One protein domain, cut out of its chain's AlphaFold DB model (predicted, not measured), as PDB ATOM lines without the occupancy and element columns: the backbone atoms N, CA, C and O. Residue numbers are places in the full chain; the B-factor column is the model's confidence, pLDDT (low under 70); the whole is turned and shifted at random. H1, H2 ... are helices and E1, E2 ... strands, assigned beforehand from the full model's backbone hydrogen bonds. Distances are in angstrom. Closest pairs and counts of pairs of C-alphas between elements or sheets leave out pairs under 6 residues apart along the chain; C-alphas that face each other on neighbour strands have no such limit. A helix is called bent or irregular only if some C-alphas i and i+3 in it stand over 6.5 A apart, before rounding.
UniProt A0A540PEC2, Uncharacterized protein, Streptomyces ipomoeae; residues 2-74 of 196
ATOM      1  N   LYS A   2     -61.639  -7.021  59.019       44.78
ATOM      2  CA  LYS A   2     -62.613  -8.040  59.448       44.78
ATOM      3  C   LYS A   2     -63.837  -7.298  59.990       44.78
ATOM      4  O   LYS A   2     -63.653  -6.392  60.801       44.78
ATOM      5  N   ASN A   3     -65.032  -7.633  59.503       50.66
ATOM      6  CA  ASN A   3     -66.279  -7.164  60.108       50.66
ATOM      7  C   ASN A   3     -66.208  -7.410  61.623       50.66
ATOM      8  O   ASN A   3     -65.664  -8.449  62.014       50.66
ATOM      9  N   PRO A   4     -66.703  -6.494  62.475       57.62
ATOM     10  CA  PRO A   4     -66.946  -6.847  63.865       57.62
ATOM     11  C   PRO A   4     -67.829  -8.094  63.855       57.62
ATOM     12  O   PRO A   4     -68.910  -8.086  63.280       57.62
ATOM     13  N   ASP A   5     -67.288  -9.191  64.368       79.56
ATOM     14  CA  ASP A   5     -67.962 -10.483  64.391       79.56
ATOM     15  C   ASP A   5     -69.089 -10.423  65.432       79.56
ATOM     16  O   ASP A   5     -68.968  -9.704  66.429       79.56
ATOM     17  N   ALA A   6     -70.164 -11.180  65.232       81.25
ATOM     18  CA  ALA A   6     -71.280 -11.304  66.171       81.25
ATOM     19  C   ALA A   6     -70.790 -11.535  67.617       81.25
ATOM     20  O   ALA A   6     -71.296 -10.939  68.569       81.25
ATOM     21  N   ALA A   7     -69.714 -12.312  67.772       82.06
ATOM     22  CA  ALA A   7     -69.056 -12.562  69.051       82.06
ATOM     23  C   ALA A   7     -68.564 -11.288  69.771       82.06
ATOM     24  O   ALA A   7     -68.623 -11.221  70.998       82.06
ATOM     25  N   LEU A   8     -68.096 -10.270  69.040       81.69
ATOM     26  CA  LEU A   8     -67.622  -9.012  69.622       81.69
ATOM     27  C   LEU A   8     -68.783  -8.199  70.208       81.69
ATOM     28  O   LEU A   8     -68.638  -7.631  71.288       81.69
ATOM     29  N   ILE A   9     -69.934  -8.168  69.525       85.31
ATOM     30  CA  ILE A   9     -71.143  -7.500  70.032       85.31
ATOM     31  C   ILE A   9     -71.621  -8.188  71.301       85.31
ATOM     32  O   ILE A   9     -71.869  -7.517  72.297       85.31
ATOM     33  N   LEU A  10     -71.693  -9.520  71.301       84.12
ATOM     34  CA  LEU A  10     -72.120 -10.283  72.473       84.12
ATOM     35  C   LEU A  10     -71.156 -10.118  73.655       84.12
ATOM     36  O   LEU A  10     -71.595  -9.979  74.798       84.12
ATOM     37  N   ALA A  11     -69.847 -10.074  73.394       82.19
ATOM     38  CA  ALA A  11     -68.846  -9.793  74.417       82.19
ATOM     39  C   ALA A  11     -68.983  -8.368  74.977       82.19
ATOM     40  O   ALA A  11     -68.923  -8.189  76.192       82.19
ATOM     41  N   ALA A  12     -69.218  -7.373  74.116       82.06
ATOM     42  CA  ALA A  12     -69.446  -5.993  74.532       82.06
ATOM     43  C   ALA A  12     -70.755  -5.849  75.323       82.06
ATOM     44  O   ALA A  12     -70.755  -5.237  76.382       82.06
ATOM     45  N   ALA A  13     -71.845  -6.489  74.889       82.19
ATOM     46  CA  ALA A  13     -73.128  -6.481  75.594       82.19
ATOM     47  C   ALA A  13     -72.996  -7.089  76.993       82.19
ATOM     48  O   ALA A  13     -73.592  -6.603  77.950       82.19
ATOM     49  N   ARG A  14     -72.169  -8.131  77.127       78.88
ATOM     50  CA  ARG A  14     -71.864  -8.759  78.414       78.88
ATOM     51  C   ARG A  14     -70.977  -7.894  79.313       78.88
ATOM     52  O   ARG A  14     -71.164  -7.923  80.524       78.88
ATOM     53  N   ALA A  15     -69.994  -7.201  78.744       78.12
ATOM     54  CA  ALA A  15     -69.047  -6.385  79.500       78.12
ATOM     55  C   ALA A  15     -69.659  -5.049  79.947       78.12
ATOM     56  O   ALA A  15     -69.503  -4.658  81.101       78.12
ATOM     57  N   ASP A  16     -70.371  -4.385  79.038       77.44
ATOM     58  CA  ASP A  16     -70.925  -3.045  79.238       77.44
ATOM     59  C   ASP A  16     -72.341  -3.096  79.843       77.44
ATOM     60  O   ASP A  16     -72.839  -2.100  80.365       77.44
ATOM     61  N   GLY A  17     -73.018  -4.247  79.760       74.69
ATOM     62  CA  GLY A  17     -74.396  -4.460  80.214       74.69
ATOM     63  C   GLY A  17     -75.467  -3.834  79.337       74.69
ATOM     64  O   GLY A  17     -76.578  -4.341  79.306       74.69
ATOM     65  N   ALA A  18     -75.155  -2.755  78.624       83.06
ATOM     66  CA  ALA A  18     -76.045  -2.098  77.680       83.06
ATOM     67  C   ALA A  18     -75.237  -1.497  76.526       83.06
ATOM     68  O   ALA A  18     -74.225  -0.828  76.736       83.06
ATOM     69  N   LEU A  19     -75.704  -1.697  75.297       86.94
ATOM     70  CA  LEU A  19     -75.117  -1.118  74.089       86.94
ATOM     71  C   LEU A  19     -76.111  -0.187  73.411       86.94
ATOM     72  O   LEU A  19     -77.301  -0.469  73.366       86.94
ATOM     73  N   HIS A  20     -75.632   0.903  72.820       85.38
ATOM     74  CA  HIS A  20     -76.493   1.736  71.986       85.38
ATOM     75  C   HIS A  20     -76.838   0.980  70.684       85.38
ATOM     76  O   HIS A  20     -75.904   0.540  70.006       85.38
ATOM     77  N   PRO A  21     -78.121   0.834  70.297       79.12
ATOM     78  CA  PRO A  21     -78.521   0.052  69.121       79.12
ATOM     79  C   PRO A  21     -77.920   0.608  67.830       79.12
ATOM     80  O   PRO A  21     -77.434  -0.146  66.993       79.12
ATOM     81  N   ASP A  22     -77.822   1.935  67.726       84.19
ATOM     82  CA  ASP A  22     -77.273   2.605  66.541       84.19
ATOM     83  C   ASP A  22     -75.731   2.506  66.435       84.19
ATOM     84  O   ASP A  22     -75.135   3.015  65.487       84.19
ATOM     85  N   ARG A  23     -75.054   1.847  67.392       83.25
ATOM     86  CA  ARG A  23     -73.598   1.601  67.343       83.25
ATOM     87  C   ARG A  23     -73.222   0.568  66.276       83.25
ATOM     88  O   ARG A  23     -72.065   0.535  65.854       83.25
ATOM     89  N   PHE A  24     -74.169  -0.271  65.850       84.75
ATOM     90  CA  PHE A  24     -73.932  -1.371  64.916       84.75
ATOM     91  C   PHE A  24     -74.993  -1.406  63.802       84.75
ATOM     92  O   PHE A  24     -76.126  -0.984  64.015       84.75
ATOM     93  N   PRO A  25     -74.668  -1.935  62.609       87.81
ATOM     94  CA  PRO A  25     -75.663  -2.169  61.566       87.81
ATOM     95  C   PRO A  25     -76.733  -3.168  62.026       87.81
ATOM     96  O   PRO A  25     -76.395  -4.195  62.615       87.81
ATOM     97  N   ALA A  26     -78.000  -2.935  61.672       86.94
ATOM     98  CA  ALA A  26     -79.115  -3.820  62.037       86.94
ATOM     99  C   ALA A  26     -78.901  -5.283  61.600       86.94
ATOM    100  O   ALA A  26     -79.221  -6.208  62.340       86.94
ATOM    101  N   SER A  27     -78.282  -5.503  60.434       88.19
ATOM    102  CA  SER A  27     -77.944  -6.848  59.945       88.19
ATOM    103  C   SER A  27     -76.961  -7.586  60.856       88.19
ATOM    104  O   SER A  27     -77.020  -8.804  60.973       88.19
ATOM    105  N   LEU A  28     -76.052  -6.853  61.503       88.38
ATOM    106  CA  LEU A  28     -75.069  -7.426  62.412       88.38
ATOM    107  C   LEU A  28     -75.667  -7.678  63.804       88.38
ATOM    108  O   LEU A  28     -75.309  -8.659  64.445       88.38
ATOM    109  N   VAL A  29     -76.606  -6.835  64.246       89.19
ATOM    110  CA  VAL A  29     -77.399  -7.083  65.463       89.19
ATOM    111  C   VAL A  29     -78.241  -8.350  65.303       89.19
ATOM    112  O   VAL A  29     -78.199  -9.202  66.180       89.19
ATOM    113  N   ALA A  30     -78.920  -8.524  64.163       89.25
ATOM    114  CA  ALA A  30     -79.692  -9.734  63.872       89.25
ATOM    115  C   ALA A  30     -78.810 -10.996  63.875       89.25
ATOM    116  O   ALA A  30     -79.148 -11.990  64.508       89.25
ATOM    117  N   GLN A  31     -77.632 -10.932  63.247       88.50
ATOM    118  CA  GLN A  31     -76.673 -12.038  63.275       88.50
ATOM    119  C   GLN A  31     -76.176 -12.343  64.698       88.50
ATOM    120  O   GLN A  31     -75.993 -13.503  65.064       88.50
ATOM    121  N   ALA A  32     -75.942 -11.313  65.515       88.44
ATOM    122  CA  ALA A  32     -75.555 -11.490  66.909       88.44
ATOM    123  C   ALA A  32     -76.680 -12.108  67.750       88.44
ATOM    124  O   ALA A  32     -76.389 -12.947  68.600       88.44
ATOM    125  N   ASP A  33     -77.936 -11.747  67.488       88.81
ATOM    126  CA  ASP A  33     -79.098 -12.338  68.149       88.81
ATOM    127  C   ASP A  33     -79.266 -13.822  67.789       88.81
ATOM    128  O   ASP A  33     -79.426 -14.650  68.680       88.81
ATOM    129  N   GLU A  34     -79.088 -14.204  66.519       87.31
ATOM    130  CA  GLU A  34     -79.083 -15.618  66.105       87.31
ATOM    131  C   GLU A  34     -78.005 -16.434  66.842       87.31
ATOM    132  O   GLU A  34     -78.264 -17.537  67.334       87.31
ATOM    133  N   VAL A  35     -76.791 -15.882  66.966       86.06
ATOM    134  CA  VAL A  35     -75.688 -16.525  67.702       86.06
ATOM    135  C   VAL A  35     -75.990 -16.606  69.199       86.06
ATOM    136  O   VAL A  35     -75.684 -17.619  69.832       86.06
ATOM    137  N   ALA A  36     -76.596 -15.569  69.780       85.12
ATOM    138  CA  ALA A  36     -77.047 -15.595  71.165       85.12
ATOM    139  C   ALA A  36     -78.109 -16.681  71.378       85.12
ATOM    140  O   ALA A  36     -78.031 -17.422  72.363       85.12
ATOM    141  N   HIS A  37     -79.040 -16.837  70.434       83.50
ATOM    142  CA  HIS A  37     -80.151 -17.777  70.539       83.50
ATOM    143  C   HIS A  37     -79.670 -19.226  70.597       83.50
ATOM    144  O   HIS A  37     -80.156 -20.006  71.416       83.50
ATOM    145  N   ALA A  38     -78.625 -19.563  69.834       79.75
ATOM    146  CA  ALA A  38     -77.960 -20.865  69.915       79.75
ATOM    147  C   ALA A  38     -77.368 -21.171  71.310       79.75
ATOM    148  O   ALA A  38     -77.149 -22.332  71.647       79.75
ATOM    149  N   ALA A  39     -77.128 -20.146  72.134       74.81
ATOM    150  CA  ALA A  39     -76.670 -20.256  73.518       74.81
ATOM    151  C   ALA A  39     -77.794 -20.045  74.558       74.81
ATOM    152  O   ALA A  39     -77.502 -19.843  75.741       74.81
ATOM    153  N   GLY A  40     -79.066 -20.052  74.139       74.19
ATOM    154  CA  GLY A  40     -80.227 -19.791  75.001       74.19
ATOM    155  C   GLY A  40     -80.370 -18.325  75.432       74.19
ATOM    156  O   GLY A  40     -81.008 -18.028  76.441       74.19
ATOM    157  N   ARG A  41     -79.736 -17.396  74.712       83.06
ATOM    158  CA  ARG A  41     -79.719 -15.955  74.996       83.06
ATOM    159  C   ARG A  41     -80.372 -15.162  73.870       83.06
ATOM    160  O   ARG A  41     -80.423 -15.628  72.744       83.06
ATOM    161  N   SER A  42     -80.783 -13.936  74.146       87.75
ATOM    162  CA  SER A  42     -81.299 -13.018  73.128       87.75
ATOM    163  C   SER A  42     -80.794 -11.602  73.372       87.75
ATOM    164  O   SER A  42     -80.491 -11.226  74.506       87.75
ATOM    165  N   LEU A  43     -80.673 -10.809  72.314       87.12
ATOM    166  CA  LEU A  43     -80.498  -9.368  72.417       87.12
ATOM    167  C   LEU A  43     -81.875  -8.728  72.590       87.12
ATOM    168  O   LEU A  43     -82.730  -8.794  71.714       87.12
ATOM    169  N   VAL A  44     -82.083  -8.105  73.745       86.06
ATOM    170  CA  VAL A  44     -83.339  -7.460  74.119       86.06
ATOM    171  C   VAL A  44     -83.163  -5.952  74.013       86.06
ATOM    172  O   VAL A  44     -82.227  -5.391  74.587       86.06
ATOM    173  N   GLU A  45     -84.068  -5.294  73.290       87.19
ATOM    174  CA  GLU A  45     -84.169  -3.838  73.314       87.19
ATOM    175  C   GLU A  45     -84.886  -3.375  74.585       87.19
ATOM    176  O   GLU A  45     -85.960  -3.872  74.929       87.19
ATOM    177  N   CYS A  46     -84.302  -2.408  75.289       81.31
ATOM    178  CA  CYS A  46     -84.912  -1.787  76.457       81.31
ATOM    179  C   CYS A  46     -84.600  -0.290  76.546       81.31
ATOM    180  O   CYS A  46     -83.660   0.215  75.928       81.31
ATOM    181  N   ASP A  47     -85.385   0.421  77.351       81.44
ATOM    182  CA  ASP A  47     -85.168   1.835  77.644       81.44
ATOM    183  C   ASP A  47     -84.137   1.993  78.765       81.44
ATOM    184  O   ASP A  47     -84.445   1.806  79.941       81.44
ATOM    185  N   CYS A  48     -82.899   2.349  78.421       74.19
ATOM    186  CA  CYS A  48     -81.829   2.542  79.392       74.19
ATOM    187  C   CYS A  48     -81.646   4.027  79.733       74.19
ATOM    188  O   CYS A  48     -81.498   4.847  78.822       74.19
ATOM    189  N   PRO A  49     -81.600   4.408  81.023       69.25
ATOM    190  CA  PRO A  49     -81.170   5.742  81.410       69.25
ATOM    191  C   PRO A  49     -79.674   5.869  81.111       69.25
ATOM    192  O   PRO A  49     -78.827   5.375  81.856       69.25
ATOM    193  N   TRP A  50     -79.340   6.479  79.975       71.06
ATOM    194  CA  TRP A  50     -77.952   6.748  79.625       71.06
ATOM    195  C   TRP A  50     -77.400   7.861  80.523       71.06
ATOM    196  O   TRP A  50     -78.125   8.816  80.828       71.06
ATOM    197  N   PRO A  51     -76.125   7.777  80.945       61.25
ATOM    198  CA  PRO A  51     -75.496   8.877  81.652       61.25
ATOM    199  C   PRO A  51     -75.574  10.135  80.786       61.25
ATOM    200  O   PRO A  51     -75.346  10.089  79.573       61.25
ATOM    201  N   ALA A  52     -75.922  11.257  81.412       58.16
ATOM    202  CA  ALA A  52     -75.965  12.528  80.716       58.16
ATOM    203  C   ALA A  52     -74.570  12.842  80.134       58.16
ATOM    204  O   ALA A  52     -73.557  12.518  80.768       58.16
ATOM    205  N   PRO A  53     -74.484  13.428  78.927       56.44
ATOM    206  CA  PRO A  53     -73.203  13.775  78.328       56.44
ATOM    207  C   PRO A  53     -72.386  14.665  79.275       56.44
ATOM    208  O   PRO A  53     -72.933  15.482  80.020       56.44
ATOM    209  N   ALA A  54     -71.063  14.489  79.265       51.12
ATOM    210  CA  ALA A  54     -70.162  15.199  80.167       51.12
ATOM    211  C   ALA A  54     -70.405  16.722  80.109       51.12
ATOM    212  O   ALA A  54     -70.263  17.333  79.052       51.12
ATOM    213  N   GLY A  55     -70.777  17.320  81.249       53.75
ATOM    214  CA  GLY A  55     -71.041  18.760  81.382       53.75
ATOM    215  C   GLY A  55     -72.434  19.129  81.908       53.75
ATOM    216  O   GLY A  55     -72.626  20.263  82.337       53.75
ATOM    217  N   THR A  56     -73.389  18.197  81.945       55.44
ATOM    218  CA  THR A  56     -74.713  18.409  82.561       55.44
ATOM    219  C   THR A  56     -74.793  17.655  83.886       55.44
ATOM    220  O   THR A  56     -75.015  16.449  83.900       55.44
ATOM    221  N   VAL A  57     -74.553  18.353  84.998       51.84
ATOM    222  CA  VAL A  57     -74.359  17.728  86.323       51.84
ATOM    223  C   VAL A  57     -75.680  17.348  87.017       51.84
ATOM    224  O   VAL A  57     -75.665  16.480  87.879       51.84
ATOM    225  N   ASP A  58     -76.828  17.885  86.590       48.94
ATOM    226  CA  ASP A  58     -78.053  17.839  87.416       48.94
ATOM    227  C   ASP A  58     -79.291  17.202  86.771       48.94
ATOM    228  O   ASP A  58     -80.399  17.323  87.299       48.94
ATOM    229  N   ARG A  59     -79.165  16.508  85.632       49.44
ATOM    230  CA  ARG A  59     -80.325  15.816  85.051       49.44
ATOM    231  C   ARG A  59     -79.949  14.452  84.489       49.44
ATOM    232  O   ARG A  59     -79.102  14.417  83.597       49.44
ATOM    233  N   PRO A  60     -80.581  13.350  84.941       53.72
ATOM    234  CA  PRO A  60     -80.484  12.094  84.213       53.72
ATOM    235  C   PRO A  60     -80.957  12.345  82.777       53.72
ATOM    236  O   PRO A  60     -81.969  13.019  82.554       53.72
ATOM    237  N   GLY A  61     -80.177  11.870  81.803       57.19
ATOM    238  CA  GLY A  61     -80.556  11.958  80.397       57.19
ATOM    239  C   GLY A  61     -81.902  11.261  80.169       57.19
ATOM    240  O   GLY A  61     -82.271  10.372  80.945       57.19
ATOM    241  N   PRO A  62     -82.666  11.651  79.132       59.12
ATOM    242  CA  PRO A  62     -83.842  10.882  78.757       59.12
ATOM    243  C   PRO A  62     -83.427   9.423  78.514       59.12
ATOM    244  O   PRO A  62     -82.341   9.193  77.965       59.12
ATOM    245  N   PRO A  63     -84.244   8.439  78.934       67.81
ATOM    246  CA  PRO A  63     -83.957   7.052  78.620       67.81
ATOM    247  C   PRO A  63     -83.836   6.913  77.103       67.81
ATOM    248  O   PRO A  63     -84.659   7.432  76.349       67.81
ATOM    249  N   GLY A  64     -82.759   6.274  76.662       74.12
ATOM    250  CA  GLY A  64     -82.533   5.970  75.260       74.12
ATOM    251  C   GLY A  64     -82.576   4.469  75.055       74.12
ATOM    252  O   GLY A  64     -82.299   3.693  75.970       74.12
ATOM    253  N   ARG A  65     -82.878   4.059  73.827       83.88
ATOM    254  CA  ARG A  65     -82.881   2.645  73.457       83.88
ATOM    255  C   ARG A  65     -81.508   2.027  73.728       83.88
ATOM    256  O   ARG A  65     -80.479   2.645  73.445       83.88
ATOM    257  N   ALA A  66     -81.504   0.816  74.257       86.50
ATOM    258  CA  ALA A  66     -80.323   0.020  74.531       86.50
ATOM    259  C   ALA A  66     -80.556  -1.434  74.133       86.50
ATOM    260  O   ALA A  66     -81.664  -1.939  74.258       86.50
ATOM    261  N   LEU A  67     -79.496  -2.106  73.697       86.44
ATOM    262  CA  LEU A  67     -79.437  -3.548  73.505       86.44
ATOM    263  C   LEU A  67     -78.750  -4.183  74.711       86.44
ATOM    264  O   LEU A  67     -77.619  -3.819  75.047       86.44
ATOM    265  N   VAL A  68     -79.419  -5.150  75.331       86.69
ATOM    266  CA  VAL A  68     -78.921  -5.909  76.482       86.69
ATOM    267  C   VAL A  68     -78.975  -7.398  76.173       86.69
ATOM    268  O   VAL A  68     -79.893  -7.869  75.508       86.69
ATOM    269  N   LEU A  69     -78.003  -8.163  76.670       84.81
ATOM    270  CA  LEU A  69     -78.016  -9.617  76.541       84.81
ATOM    271  C   LEU A  69     -78.928 -10.248  77.607       84.81
ATOM    272  O   LEU A  69     -78.564 -10.324  78.782       84.81
ATOM    273  N   GLY A  70     -80.102 -10.706  77.182       76.75
ATOM    274  CA  GLY A  70     -81.104 -11.401  77.985       76.75
ATOM    275  C   GLY A  70     -81.161 -12.906  77.734       76.75
ATOM    276  O   GLY A  70     -80.315 -13.490  77.054       76.75
ATOM    277  N   TRP A  71     -82.144 -13.559  78.347       72.06
ATOM    278  CA  TRP A  71     -82.453 -14.975  78.132       72.06
ATOM    279  C   TRP A  71     -83.603 -15.122  77.132       72.06
ATOM    280  O   TRP A  71     -84.601 -14.416  77.259       72.06
ATOM    281  N   SER A  72     -83.489 -16.059  76.186       70.12
ATOM    282  CA  SER A  72     -84.547 -16.311  75.190       70.12
ATOM    283  C   SER A  72     -85.780 -16.965  75.804       70.12
ATOM    284  O   SER A  72     -86.908 -16.619  75.471       70.12
ATOM    285  N   GLU A  73     -85.550 -17.896  76.725       66.06
ATOM    286  CA  GLU A  73     -86.574 -18.549  77.529       66.06
ATOM    287  C   GLU A  73     -86.149 -18.501  78.990       66.06
ATOM    288  O   GLU A  73     -84.957 -18.461  79.306       66.06
ATOM    289  N   ALA A  74     -87.123 -18.472  79.896       56.66
ATOM    290  CA  ALA A  74     -86.834 -18.424  81.316       56.66
ATOM    291  C   ALA A  74     -86.234 -19.754  81.785       56.66
ATOM    292  O   ALA A  74     -86.944 -20.762  81.758       56.66
TER     293      ALA A  74
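Overview. This is residues 2 to 74 of the 196 residues of an uncharacterized protein of Streptomyces ipomoeae (UniProt A0A540PEC2). A long, bent two-stranded hairpin, E1 and E2, has a roughly right-angled pair of helices packed on one half, H1 by E2 and H2 by E1; the loop of residues 50 to 62 makes the other end. The 73 printed residues run H1, H2, E1, E2: an antiparallel sheet and a mixed class, helices and strands. It is only just loose, close to compact, with radius of gyration of the C-alphas 13.5 A and spans of 42 by 34 by 19 A.

Along the chain. E1, residues 41 to 49, spans 22.7 A; E2, 63 to 71, spans 22.1 A and ends at C-alpha (-82.453, -14.975, 78.132). H1, 6 to 16, begins at C-alpha (-71.280, -11.304, 66.171); H2 is 26 to 37.

Arrangement. In the hairpin, N 44 and O 68 are 2.8 A apart, within hydrogen-bond range. E1 bends by 56 degrees at residue 45, E2 by 55 at 67. The closest C-alphas of H1 and E2 are Ala 13 and Leu 69, 5.9 A; of H2 and E1, Ala 36 and Ser 42, 5.3 A. H1 and H2 touch, about perpendicular at 81 degrees, closest at C-alphas Ala 6 and Ala 32, 4.3 A. In both helices every O i to N i+4 pair is within hydrogen-bond range.

Size, cuts and confidence. The farthest C-alphas, Ala 38 and Asp 58, are 42.5 A apart. The printed part has no cut; the E1 to E2 link is long. pLDDT is under 70 at residues 2 to 4, 49, 51 to 63 and 73 to 74.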